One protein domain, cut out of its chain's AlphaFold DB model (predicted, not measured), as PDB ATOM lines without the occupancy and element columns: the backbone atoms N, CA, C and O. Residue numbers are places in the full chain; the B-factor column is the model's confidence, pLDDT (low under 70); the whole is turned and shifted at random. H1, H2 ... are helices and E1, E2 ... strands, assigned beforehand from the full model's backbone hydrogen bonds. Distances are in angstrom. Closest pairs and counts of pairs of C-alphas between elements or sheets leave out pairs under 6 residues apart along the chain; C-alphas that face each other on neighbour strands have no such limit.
ATOM      1  N   ARG A  38     202.365 207.963 122.319       78.81
ATOM      2  CA  ARG A  38     202.216 208.098 123.782       78.81
ATOM      3  C   ARG A  38     200.870 208.706 124.193       78.81
ATOM      4  O   ARG A  38     200.148 208.114 124.994       78.81
ATOM      5  N   ALA A  39     200.477 209.829 123.590       84.00
ATOM      6  CA  ALA A  39     199.178 210.455 123.859       84.00
ATOM      7  C   ALA A  39     198.008 209.562 123.402       84.00
ATOM      8  O   ALA A  39     196.967 209.490 124.059       84.00
ATOM      9  N   ALA A  40     198.184 208.828 122.299       84.94
ATOM     10  CA  ALA A  40     197.187 207.874 121.821       84.94
ATOM     11  C   ALA A  40     197.029 206.662 122.759       84.94
ATOM     12  O   ALA A  40     195.903 206.223 122.980       84.94
ATOM     13  N   GLN A  41     198.118 206.140 123.333       86.44
ATOM     14  CA  GLN A  41     198.083 205.046 124.309       86.44
ATOM     15  C   GLN A  41     197.367 205.479 125.589       86.44
ATOM     16  O   GLN A  41     196.490 204.758 126.063       86.44
ATOM     17  N   LEU A  42     197.657 206.684 126.096       87.81
ATOM     18  CA  LEU A  42     196.943 207.237 127.249       87.81
ATOM     19  C   LEU A  42     195.439 207.353 126.966       87.81
ATOM     20  O   LEU A  42     194.626 206.891 127.768       87.81
ATOM     21  N   ARG A  43     195.060 207.919 125.810       87.19
ATOM     22  CA  ARG A  43     193.649 208.043 125.420       87.19
ATOM     23  C   ARG A  43     192.975 206.675 125.335       87.19
ATOM     24  O   ARG A  43     191.918 206.496 125.926       87.19
ATOM     25  N   LYS A  44     193.603 205.705 124.665       87.38
ATOM     26  CA  LYS A  44     193.101 204.325 124.573       87.38
ATOM     27  C   LYS A  44     192.918 203.692 125.955       87.38
ATOM     28  O   LYS A  44     191.888 203.071 126.191       87.38
ATOM     29  N   GLY A  45     193.876 203.881 126.864       87.56
ATOM     30  CA  GLY A  45     193.803 203.383 128.237       87.56
ATOM     31  C   GLY A  45     192.629 203.977 129.017       87.56
ATOM     32  O   GLY A  45     191.822 203.232 129.564       87.56
ATOM     33  N   ILE A  46     192.482 205.305 129.010       87.94
ATOM     34  CA  ILE A  46     191.380 205.999 129.697       87.94
ATOM     35  C   ILE A  46     190.032 205.621 129.084       87.94
ATOM     36  O   ILE A  46     189.105 205.295 129.818       87.94
ATOM     37  N   THR A  47     189.917 205.616 127.753       86.25
ATOM     38  CA  THR A  47     188.686 205.194 127.078       86.25
ATOM     39  C   THR A  47     188.329 203.767 127.470       86.25
ATOM     40  O   THR A  47     187.178 203.540 127.802       86.25
ATOM     41  N   LYS A  48     189.293 202.838 127.530       86.31
ATOM     42  CA  LYS A  48     189.060 201.450 127.963       86.31
ATOM     43  C   LYS A  48     188.627 201.335 129.430       86.31
ATOM     44  O   LYS A  48     187.823 200.473 129.762       86.31
ATOM     45  N   MET A  49     189.148 202.184 130.317       84.81
ATOM     46  CA  MET A  49     188.727 202.209 131.724       84.81
ATOM     47  C   MET A  49     187.324 202.803 131.903       84.81
ATOM     48  O   MET A  49     186.600 202.399 132.807       84.81
ATOM     49  N   LEU A  50     186.939 203.764 131.059       83.88
ATOM     50  CA  LEU A  50     185.653 204.469 131.136       83.88
ATOM     51  C   LEU A  50     184.601 203.925 130.151       83.88
ATOM     52  O   LEU A  50     183.481 204.428 130.129       83.88
ATOM     53  N   SER A  51     184.914 202.919 129.331       71.06
ATOM     54  CA  SER A  51     184.041 202.430 128.251       71.06
ATOM     55  C   SER A  51     182.876 201.554 128.711       71.06
ATOM     56  O   SER A  51     182.176 200.993 127.870       71.06
ATOM     57  N   THR A  52     182.637 201.382 130.011       61.53
ATOM     58  CA  THR A  52     181.598 200.451 130.463       61.53
ATOM     59  C   THR A  52     180.912 200.923 131.730       61.53
ATOM     60  O   THR A  52     181.311 200.536 132.819       61.53
ATOM     61  N   ILE A  53     179.853 201.717 131.542       55.03
ATOM     62  CA  ILE A  53     178.573 201.613 132.256       55.03
ATOM     63  C   ILE A  53     177.502 202.009 131.210       55.03
ATOM     64  O   ILE A  53     177.505 203.137 130.722       55.03
ATOM     65  N   ASP A  54     176.660 201.066 130.776       53.97
ATOM     66  CA  ASP A  54     175.448 201.291 129.954       53.97
ATOM     67  C   ASP A  54     175.591 201.764 128.489       53.97
ATOM     68  O   ASP A  54     174.723 202.464 127.967       53.97
ATOM     69  N   GLY A  55     176.659 201.378 127.780       55.75
ATOM     70  CA  GLY A  55     176.736 201.538 126.313       55.75
ATOM     71  C   GLY A  55     176.856 202.983 125.805       55.75
ATOM     72  O   GLY A  55     176.835 203.217 124.598       55.75
ATOM     73  N   LYS A  56     177.020 203.960 126.705       59.47
ATOM     74  CA  LYS A  56     177.298 205.360 126.361       59.47
ATOM     75  C   LYS A  56     178.809 205.601 126.431       59.47
ATOM     76  O   LYS A  56     179.423 205.221 127.430       59.47
ATOM     77  N   PRO A  57     179.434 206.244 125.427       66.06
ATOM     78  CA  PRO A  57     180.870 206.513 125.438       66.06
ATOM     79  C   PRO A  57     181.211 207.605 126.465       66.06
ATOM     80  O   PRO A  57     181.418 208.772 126.137       66.06
ATOM     81  N   LEU A  58     181.287 207.226 127.745       78.31
ATOM     82  CA  LEU A  58     181.667 208.120 128.844       78.31
ATOM     83  C   LEU A  58     183.098 208.648 128.666       78.31
ATOM     84  O   LEU A  58     183.404 209.775 129.050       78.31
ATOM     85  N   GLY A  59     183.959 207.855 128.020       81.38
ATOM     86  CA  GLY A  59     185.302 208.271 127.628       81.38
ATOM     87  C   GLY A  59     185.301 209.496 126.708       81.38
ATOM     88  O   GLY A  59     186.074 210.423 126.936       81.38
ATOM     89  N   ASP A  60     184.409 209.565 125.718       81.69
ATOM     90  CA  ASP A  60     184.364 210.715 124.803       81.69
ATOM     91  C   ASP A  60     183.801 211.964 125.487       81.69
ATOM     92  O   ASP A  60     184.332 213.061 125.303       81.69
ATOM     93  N   ALA A  61     182.805 211.799 126.364       83.31
ATOM     94  CA  ALA A  61     182.319 212.882 127.218       83.31
ATOM     95  C   ALA A  61     183.420 213.426 128.151       83.31
ATOM     96  O   ALA A  61     183.489 214.632 128.392       83.31
ATOM     97  N   PHE A  62     184.312 212.556 128.637       89.19
ATOM     98  CA  PHE A  62     185.459 212.949 129.452       89.19
ATOM     99  C   PHE A  62     186.452 213.825 128.683       89.19
ATOM    100  O   PHE A  62     186.849 214.879 129.183       89.19
ATOM    101  N   PHE A  63     186.824 213.433 127.464       88.12
ATOM    102  CA  PHE A  63     187.764 214.215 126.659       88.12
ATOM    103  C   PHE A  63     187.164 215.520 126.124       88.12
ATOM    104  O   PHE A  63     187.884 216.505 126.006       88.12
ATOM    105  N   ASN A  64     185.852 215.565 125.879       88.62
ATOM    106  CA  ASN A  64     185.154 216.783 125.455       88.62
ATOM    107  C   ASN A  64     184.956 217.814 126.582       88.62
ATOM    108  O   ASN A  64     184.535 218.943 126.323       88.62
ATOM    109  N   HIS A  65     185.246 217.465 127.837       90.75
ATOM    110  CA  HIS A  65     185.077 218.377 128.960       90.75
ATOM    111  C   HIS A  65     186.081 219.546 128.901       90.75
ATOM    112  O   HIS A  65     187.274 219.335 128.692       90.75
ATOM    113  N   SER A  66     185.630 220.777 129.190       89.31
ATOM    114  CA  SER A  66     186.437 222.016 129.117       89.31
ATOM    115  C   SER A  66     187.807 221.914 129.813       89.31
ATOM    116  O   SER A  66     188.823 222.268 129.225       89.31
ATOM    117  N   LEU A  67     187.864 221.348 131.025       90.38
ATOM    118  CA  LEU A  67     189.126 221.120 131.750       90.38
ATOM    119  C   LEU A  67     190.130 220.231 130.999       90.38
ATOM    120  O   LEU A  67     191.332 220.455 131.108       90.38
ATOM    121  N   VAL A  68     189.661 219.220 130.267       90.06
ATOM    122  CA  VAL A  68     190.539 218.325 129.499       90.06
ATOM    123  C   VAL A  68     190.923 218.973 128.177       90.06
ATOM    124  O   VAL A  68     192.099 218.988 127.836       90.06
ATOM    125  N   LYS A  69     189.964 219.616 127.508       89.62
ATOM    126  CA  LYS A  69     190.205 220.382 126.283       89.62
ATOM    127  C   LYS A  69     191.200 221.530 126.491       89.62
ATOM    128  O   LYS A  69     192.008 221.803 125.619       89.62
ATOM    129  N   SER A  70     191.214 222.153 127.672       88.44
ATOM    130  CA  SER A  70     192.199 223.193 128.016       88.44
ATOM    131  C   SER A  70     193.644 222.688 128.141       88.44
ATOM    132  O   SER A  70     194.569 223.493 128.154       88.44
ATOM    133  N   LEU A  71     193.849 221.370 128.260       88.56
ATOM    134  CA  LEU A  71     195.179 220.750 128.284       88.56
ATOM    135  C   LEU A  71     195.690 220.419 126.876       88.56
ATOM    136  O   LEU A  71     196.871 220.098 126.725       88.56
ATOM    137  N   GLU A  72     194.815 220.442 125.869       87.38
ATOM    138  CA  GLU A  72     195.205 220.270 124.473       87.38
ATOM    139  C   GLU A  72     195.970 221.512 124.019       87.38
ATOM    140  O   GLU A  72     195.605 222.644 124.344       87.38
ATOM    141  N   ARG A  73     197.070 221.296 123.299       81.38
ATOM    142  CA  ARG A  73     197.855 222.385 122.714       81.38
ATOM    143  C   ARG A  73     197.583 222.427 121.226       81.38
ATOM    144  O   ARG A  73     197.576 221.389 120.575       81.38
ATOM    145  N   ASP A  74     197.370 223.620 120.695       79.69
ATOM    146  CA  ASP A  74     197.430 223.816 119.253       79.69
ATOM    147  C   ASP A  74     198.893 224.053 118.882       79.69
ATOM    148  O   ASP A  74     199.482 225.076 119.240       79.69
ATOM    149  N   THR A  75     199.503 223.056 118.250       75.19
ATOM    150  CA  THR A  75     200.870 223.163 117.759       75.19
ATOM    151  C   THR A  75     200.795 223.563 116.297       75.19
ATOM    152  O   THR A  75     200.341 222.803 115.438       75.19
ATOM    153  N   ASN A  76     201.251 224.781 116.017       76.94
ATOM    154  CA  ASN A  76     201.278 225.310 114.666       76.94
ATOM    155  C   ASN A  76     202.604 224.937 113.992       76.94
ATOM    156  O   ASN A  76     203.672 225.375 114.426       76.94
ATOM    157  N   TYR A  77     202.547 224.110 112.948       66.25
ATOM    158  CA  TYR A  77     203.714 223.701 112.167       66.25
ATOM    159  C   TYR A  77     203.627 224.318 110.768       66.25
ATOM    160  O   TYR A  77     203.177 223.690 109.804       66.25
ATOM    161  N   GLY A  78     204.024 225.589 110.666       78.12
ATOM    162  CA  GLY A  78     203.976 226.354 109.418       78.12
ATOM    163  C   GLY A  78     202.533 226.559 108.928       78.12
ATOM    164  O   GLY A  78     201.752 227.178 109.645       78.12
ATOM    165  N   PRO A  79     202.148 226.074 107.732       77.56
ATOM    166  CA  PRO A  79     200.785 226.224 107.212       77.56
ATOM    167  C   PRO A  79     199.770 225.228 107.808       77.56
ATOM    168  O   PRO A  79     198.604 225.251 107.421       77.56
ATOM    169  N   PHE A  80     200.183 224.339 108.721       74.75
ATOM    170  CA  PHE A  80     199.317 223.309 109.301       74.75
ATOM    171  C   PHE A  80     199.184 223.478 110.820       74.75
ATOM    172  O   PHE A  80     200.126 223.218 111.568       74.75
ATOM    173  N   THR A  81     197.981 223.823 111.283       73.12
ATOM    174  CA  THR A  81     197.602 223.764 112.703       73.12
ATOM    175  C   THR A  81     197.212 222.334 113.068       73.12
ATOM    176  O   THR A  81     196.369 221.730 112.392       73.12
ATOM    177  N   ARG A  82     197.808 221.767 114.120       69.75
ATOM    178  CA  ARG A  82     197.465 220.432 114.625       69.75
ATOM    179  C   ARG A  82     197.123 220.504 116.109       69.75
ATOM    180  O   ARG A  82     197.881 221.035 116.912       69.75
ATOM    181  N   GLN A  83     196.002 219.886 116.479       74.75
ATOM    182  CA  GLN A  83     195.604 219.738 117.878       74.75
ATOM    183  C   GLN A  83     196.366 218.572 118.518       74.75
ATOM    184  O   GLN A  83     196.045 217.390 118.316       74.75
ATOM    185  N   ASP A  84     197.376 218.921 119.307       78.94
ATOM    186  CA  ASP A  84     198.171 217.981 120.073       78.94
ATOM    187  C   ASP A  84     197.445 217.596 121.357       78.94
ATOM    188  O   ASP A  84     197.195 218.391 122.268       78.94
ATOM    189  N   LYS A  85     197.125 216.303 121.423       85.38
ATOM    190  CA  LYS A  85     196.509 215.690 122.598       85.38
ATOM    191  C   LYS A  85     197.510 215.658 123.759       85.38
ATOM    192  O   LYS A  85     198.693 215.384 123.533       85.38
ATOM    193  N   PRO A  86     197.053 215.855 125.008       82.69
ATOM    194  CA  PRO A  86     197.930 215.846 126.165       82.69
ATOM    195  C   PRO A  86     198.563 214.465 126.366       82.69
ATOM    196  O   PRO A  86     197.886 213.438 126.364       82.69
ATOM    197  N   ILE A  87     199.877 214.456 126.588       83.69
ATOM    198  CA  ILE A  87     200.656 213.243 126.888       83.69
ATOM    199  C   ILE A  87     200.469 212.825 128.359       83.69
ATOM    200  O   ILE A  87     200.671 211.668 128.713       83.69
ATOM    201  N   TYR A  88     200.039 213.752 129.219       86.00
ATOM    202  CA  TYR A  88     199.809 213.521 130.640       86.00
ATOM    203  C   TYR A  88     198.626 214.356 131.146       86.00
ATOM    204  O   TYR A  88     198.467 215.515 130.765       86.00
ATOM    205  N   ILE A  89     197.810 213.780 132.033       90.56
ATOM    206  CA  ILE A  89     196.707 214.464 132.721       90.56
ATOM    207  C   ILE A  89     196.946 214.315 134.222       90.56
ATOM    208  O   ILE A  89     197.096 213.200 134.718       90.56
ATOM    209  N   SER A  90     196.958 215.429 134.960       91.06
ATOM    210  CA  SER A  90     197.138 215.365 136.415       91.06
ATOM    211  C   SER A  90     195.981 214.611 137.081       91.06
ATOM    212  O   SER A  90     194.817 214.772 136.703       91.06
ATOM    213  N   SER A  91     196.278 213.847 138.134       91.38
ATOM    214  CA  SER A  91     195.263 213.137 138.930       91.38
ATOM    215  C   SER A  91     194.184 214.081 139.478       91.38
ATOM    216  O   SER A  91     192.998 213.743 139.531       91.38
ATOM    217  N   ARG A  92     194.580 215.312 139.830       92.31
ATOM    218  CA  ARG A  92     193.682 216.374 140.296       92.31
ATOM    219  C   ARG A  92     192.691 216.787 139.213       92.31
ATOM    220  O   ARG A  92     191.502 216.882 139.511       92.31
ATOM    221  N   THR A  93     193.158 217.032 137.988       92.00
ATOM    222  CA  THR A  93     192.283 217.398 136.866       92.00
ATOM    223  C   THR A  93     191.388 216.226 136.488       92.00
ATOM    224  O   THR A  93     190.179 216.405 136.394       92.00
ATOM    225  N   PHE A  94     191.950 215.018 136.389       91.50
ATOM    226  CA  PHE A  94     191.209 213.799 136.071       91.50
ATOM    227  C   PHE A  94     190.021 213.575 137.020       91.50
ATOM    228  O   PHE A  94     188.876 213.497 136.574       91.50
ATOM    229  N   ARG A  95     190.261 213.559 138.340       93.25
ATOM    230  CA  ARG A  95     189.203 213.354 139.342       93.25
ATOM    231  C   ARG A  95     188.165 214.473 139.324       93.25
ATOM    232  O   ARG A  95     186.978 214.191 139.445       93.25
ATOM    233  N   LYS A  96     188.587 215.738 139.205       93.44
ATOM    234  CA  LYS A  96     187.658 216.880 139.142       93.44
ATOM    235  C   LYS A  96     186.722 216.763 137.942       93.44
ATOM    236  O   LYS A  96     185.516 216.910 138.115       93.44
ATOM    237  N   THR A  97     187.271 216.460 136.767       92.19
ATOM    238  CA  THR A  97     186.499 216.243 135.540       92.19
ATOM    239  C   THR A  97     185.529 215.077 135.706       92.19
ATOM    240  O   THR A  97     184.338 215.234 135.452       92.19
ATOM    241  N   LEU A  98     186.007 213.935 136.207       89.75
ATOM    242  CA  LEU A  98     185.179 212.748 136.422       89.75
ATOM    243  C   LEU A  98     184.021 213.022 137.391       89.75
ATOM    244  O   LEU A  98     182.875 212.717 137.081       89.75
ATOM    245  N   LEU A  99     184.299 213.646 138.539       89.62
ATOM    246  CA  LEU A  99     183.267 214.009 139.511       89.62
ATOM    247  C   LEU A  99     182.248 214.990 138.931       89.62
ATOM    248  O   LEU A  99     181.075 214.901 139.275       89.62
ATOM    249  N   ASN A 100     182.668 215.920 138.072       89.69
ATOM    250  CA  ASN A 100     181.743 216.846 137.426       89.69
ATOM    251  C   ASN A 100     180.793 216.114 136.467       89.69
ATOM    252  O   ASN A 100     179.584 216.324 136.505       89.69
ATOM    253  N   ILE A 101     181.332 215.193 135.664       87.69
ATOM    254  CA  ILE A 101     180.537 214.367 134.749       87.69
ATOM    255  C   ILE A 101     179.548 213.504 135.532       87.69
ATOM    256  O   ILE A 101     178.360 213.519 135.228       87.69
ATOM    257  N   LEU A 102     180.006 212.819 136.584       86.06
ATOM    258  CA  LEU A 102     179.134 212.014 137.441       86.06
ATOM    259  C   LEU A 102     178.037 212.861 138.084       86.06
ATOM    260  O   LEU A 102     176.874 212.483 138.026       86.06
ATOM    261  N   LYS A 103     178.380 214.039 138.624       86.44
ATOM    262  CA  LYS A 103     177.391 214.974 139.174       86.44
ATOM    263  C   LYS A 103     176.337 215.356 138.142       86.44
ATOM    264  O   LYS A 103     175.168 215.426 138.500       86.44
ATOM    265  N   ASN A 104     176.730 215.621 136.898       84.00
ATOM    266  CA  ASN A 104     175.798 215.971 135.827       84.00
ATOM    267  C   ASN A 104     174.869 214.788 135.491       84.00
ATOM    268  O   ASN A 104     173.650 214.942 135.477       84.00
ATOM    269  N   LEU A 105     175.418 213.576 135.367       79.56
ATOM    270  CA  LEU A 105     174.626 212.360 135.141       79.56
ATOM    271  C   LEU A 105     173.636 212.078 136.286       79.56
ATOM    272  O   LEU A 105     172.501 211.677 136.036       79.56
ATOM    273  N   THR A 106     174.036 212.333 137.535       75.19
ATOM    274  CA  THR A 106     173.167 212.165 138.711       75.19
ATOM    275  C   THR A 106     172.139 213.285 138.892       75.19
ATOM    276  O   THR A 106     171.138 213.081 139.563       75.19
ATOM    277  N   GLN A 107     172.351 214.474 138.317       67.62
ATOM    278  CA  GLN A 107     171.407 215.599 138.434       67.62
ATOM    279  C   GLN A 107     170.121 215.372 137.627       67.62
ATOM    280  O   GLN A 107     169.067 215.867 138.013       67.62
ATOM    281  N   GLY A 108     170.192 214.597 136.539       57.16
ATOM    282  CA  GLY A 108     169.021 214.184 135.757       57.16
ATOM    283  C   GLY A 108     168.257 212.991 136.345       57.16
ATOM    284  O   GLY A 108     167.192 212.640 135.847       57.16
ATOM    285  N   THR A 109     168.782 212.358 137.396       54.41
ATOM    286  CA  THR A 109     168.106 211.284 138.126       54.41
ATOM    287  C   THR A 109     167.566 211.864 139.426       54.41
ATOM    288  O   THR A 109     168.326 212.215 140.327       54.41
ATOM    289  N   SER A 110     166.241 211.979 139.553       50.06
ATOM    290  CA  SER A 110     165.623 212.213 140.855       50.06
ATOM    291  C   SER A 110     166.072 211.076 141.768       50.06
ATOM    292  O   SER A 110     165.689 209.919 141.599       50.06
ATOM    293  N   ILE A 111     166.971 211.386 142.701       60.25
ATOM    294  CA  ILE A 111     167.431 210.427 143.695       60.25
ATOM    295  C   ILE A 111     166.188 210.087 144.513       60.25
ATOM    296  O   ILE A 111     165.810 210.844 145.409       60.25
ATOM    297  N   ASN A 112     165.499 208.994 144.168       52.88
ATOM    298  CA  ASN A 112     164.429 208.457 144.987       52.88
ATOM    299  C   ASN A 112     165.096 208.093 146.314       52.88
ATOM    300  O   ASN A 112     165.842 207.118 146.426       52.88
ATOM    301  N   ARG A 113     164.919 208.981 147.295       58.09
ATOM    302  CA  ARG A 113     165.655 209.050 148.561       58.09
ATOM    303  C   ARG A 113     165.250 207.918 149.521       58.09
ATOM    304  O   ARG A 113     165.357 208.058 150.733       58.09
ATOM    305  N   THR A 114     164.778 206.796 148.986       54.31
ATOM    306  CA  THR A 114     164.330 205.604 149.710       54.31
ATOM    307  C   THR A 114     165.498 204.710 150.125       54.31
ATOM    308  O   THR A 114     165.458 204.146 151.213       54.31
ATOM    309  N   TYR A 115     166.600 204.650 149.367       55.31
ATOM    310  CA  TYR A 115     167.760 203.817 149.737       55.31
ATOM    311  C   TYR A 115     168.552 204.334 150.951       55.31
ATOM    312  O   TYR A 115     169.218 203.555 151.631       55.31
ATOM    313  N   HIS A 116     168.444 205.627 151.275       51.09
ATOM    314  CA  HIS A 116     169.187 206.229 152.388       51.09
ATOM    315  C   HIS A 116     168.613 205.862 153.771       51.09
ATOM    316  O   HIS A 116     169.306 206.001 154.778       51.09
ATOM    317  N   GLN A 117     167.363 205.380 153.842       51.28
ATOM    318  CA  GLN A 117     166.735 204.995 155.112       51.28
ATOM    319  C   GLN A 117     167.025 203.546 155.532       51.28
ATOM    320  O   GLN A 117     167.076 203.259 156.729       51.28
ATOM    321  N   TYR A 118     167.276 202.637 154.583       53.41
ATOM    322  CA  TYR A 118     167.569 201.234 154.902       53.41
ATOM    323  C   TYR A 118     168.951 201.058 155.545       53.41
ATOM    324  O   TYR A 118     169.082 200.305 156.507       53.41
ATOM    325  N   TRP A 119     169.954 201.826 155.105       51.00
ATOM    326  CA  TRP A 119     171.302 201.788 155.688       51.00
ATOM    327  C   TRP A 119     171.362 202.343 157.122       51.00
ATOM    328  O   TRP A 119     172.134 201.842 157.932       51.00
ATOM    329  N   CYS A 120     170.503 203.306 157.487       53.66
ATOM    330  CA  CYS A 120     170.404 203.775 158.877       53.66
ATOM    331  C   CYS A 120     169.660 202.786 159.792       53.66
ATOM    332  O   CYS A 120     170.104 202.565 160.915       53.66
ATOM    333  N   ARG A 121     168.578 202.136 159.328       53.00
ATOM    334  CA  ARG A 121     167.841 201.142 160.144       53.00
ATOM    335  C   ARG A 121     168.630 199.858 160.405       53.00
ATOM    336  O   ARG A 121     168.352 199.181 161.392       53.00
ATOM    337  N   MET A 122     169.596 199.520 159.551       54.66
ATOM    338  CA  MET A 122     170.392 198.299 159.706       54.66
ATOM    339  C   MET A 122     171.494 198.441 160.769       54.66
ATOM    340  O   MET A 122     171.785 197.468 161.453       54.66
ATOM    341  N   CYS A 123     172.029 199.647 161.002       53.19
ATOM    342  CA  CYS A 123     172.975 199.886 162.104       53.19
ATOM    343  C   CYS A 123     172.306 199.875 163.488       53.19
ATOM    344  O   CYS A 123     172.918 199.431 164.455       53.19
ATOM    345  N   THR A 124     171.054 200.327 163.618       53.44
ATOM    346  CA  THR A 124     170.393 200.410 164.937       53.44
ATOM    347  C   THR A 124     169.869 199.062 165.438       53.44
ATOM    348  O   THR A 124     169.650 198.898 166.633       53.44
ATOM    349  N   ARG A 125     169.666 198.082 164.548       51.38
ATOM    350  CA  ARG A 125     169.075 196.781 164.909       51.38
ATOM    351  C   ARG A 125     170.097 195.726 165.359       51.38
ATOM    352  O   ARG A 125     169.684 194.674 165.823       51.38
ATOM    353  N   THR A 126     171.394 196.022 165.265       52.81
ATOM    354  CA  THR A 126     172.494 195.105 165.642       52.81
ATOM    355  C   THR A 126     173.118 195.443 167.004       52.81
ATOM    356  O   THR A 126     173.972 194.714 167.484       52.81
TER     357      THR A 126
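This is residues 38 to 126 of the 129 residues of an uncharacterized protein of Runella sp. SP2 (UniProt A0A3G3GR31). A small helical body, in which H2 and H3 pack on H4 and H1 folds beside H2, has the hairpin of strands E1 and E2 at one end. Residues 103 to 126, with the end of H4 and H5, stick out as a long arm at the other end. The printed part has 89 residues in the order H1 H2 H3 E1 E2 H4 H5, mostly helix, with one antiparallel sheet, E1 - E2. It is extended, with a radius of gyration of the C-alphas of 19.0 A and spans of 71 by 25 by 24 A.

H1, residues 38 to 50, touches H2, residues 58 to 63, with residues 46 to 50 alone; the closest C-alphas are those of Thr 47 and Gly 59, 4.6 A apart. They form a helical hairpin, opposite ways at a shallow tilt of 34 degrees, only just short of steep. H3, residues 66 to 69, follows. E1, residues 73 to 77, and E2, residues 80 to 84, form an antiparallel hairpin, with N 75 and O 82 within hydrogen-bond range at 2.9 A. H4, residues 91 to 107, touches H2 with residues 97 to 101 alone, closest at the C-alphas of Phe 62 and Leu 98, 7.0 A, at a steep tilt of 50 degrees, opposite ways. It touches H3 with residues 93 to 97 alone, closest at the C-alphas of Leu 67 and Thr 97, 6.7 A. H5, residues 115 to 124, touches no helix. Every O i to N i+4 pair is within hydrogen-bond range in H1, H2 and H4; in H5 2 of 6 are, beside 2 of 7 O i to N i+3 pairs, and H3 is too short for an i+4 pair.

H1 begins at C-alpha 38 (202.216, 208.098, 123.782) and is 18.5 A long. H4 is 24.0 A long, and H5, 15.8 A long, ends at C-alpha 124 (170.393, 200.410, 164.937).

The C-alphas farthest apart, those of Pro 79 and Arg 125, are 72.1 A apart. The printed part has no cut and no long link. The pLDDT is under 70 at residues 52 to 57, 77, 82 and 107 to 126.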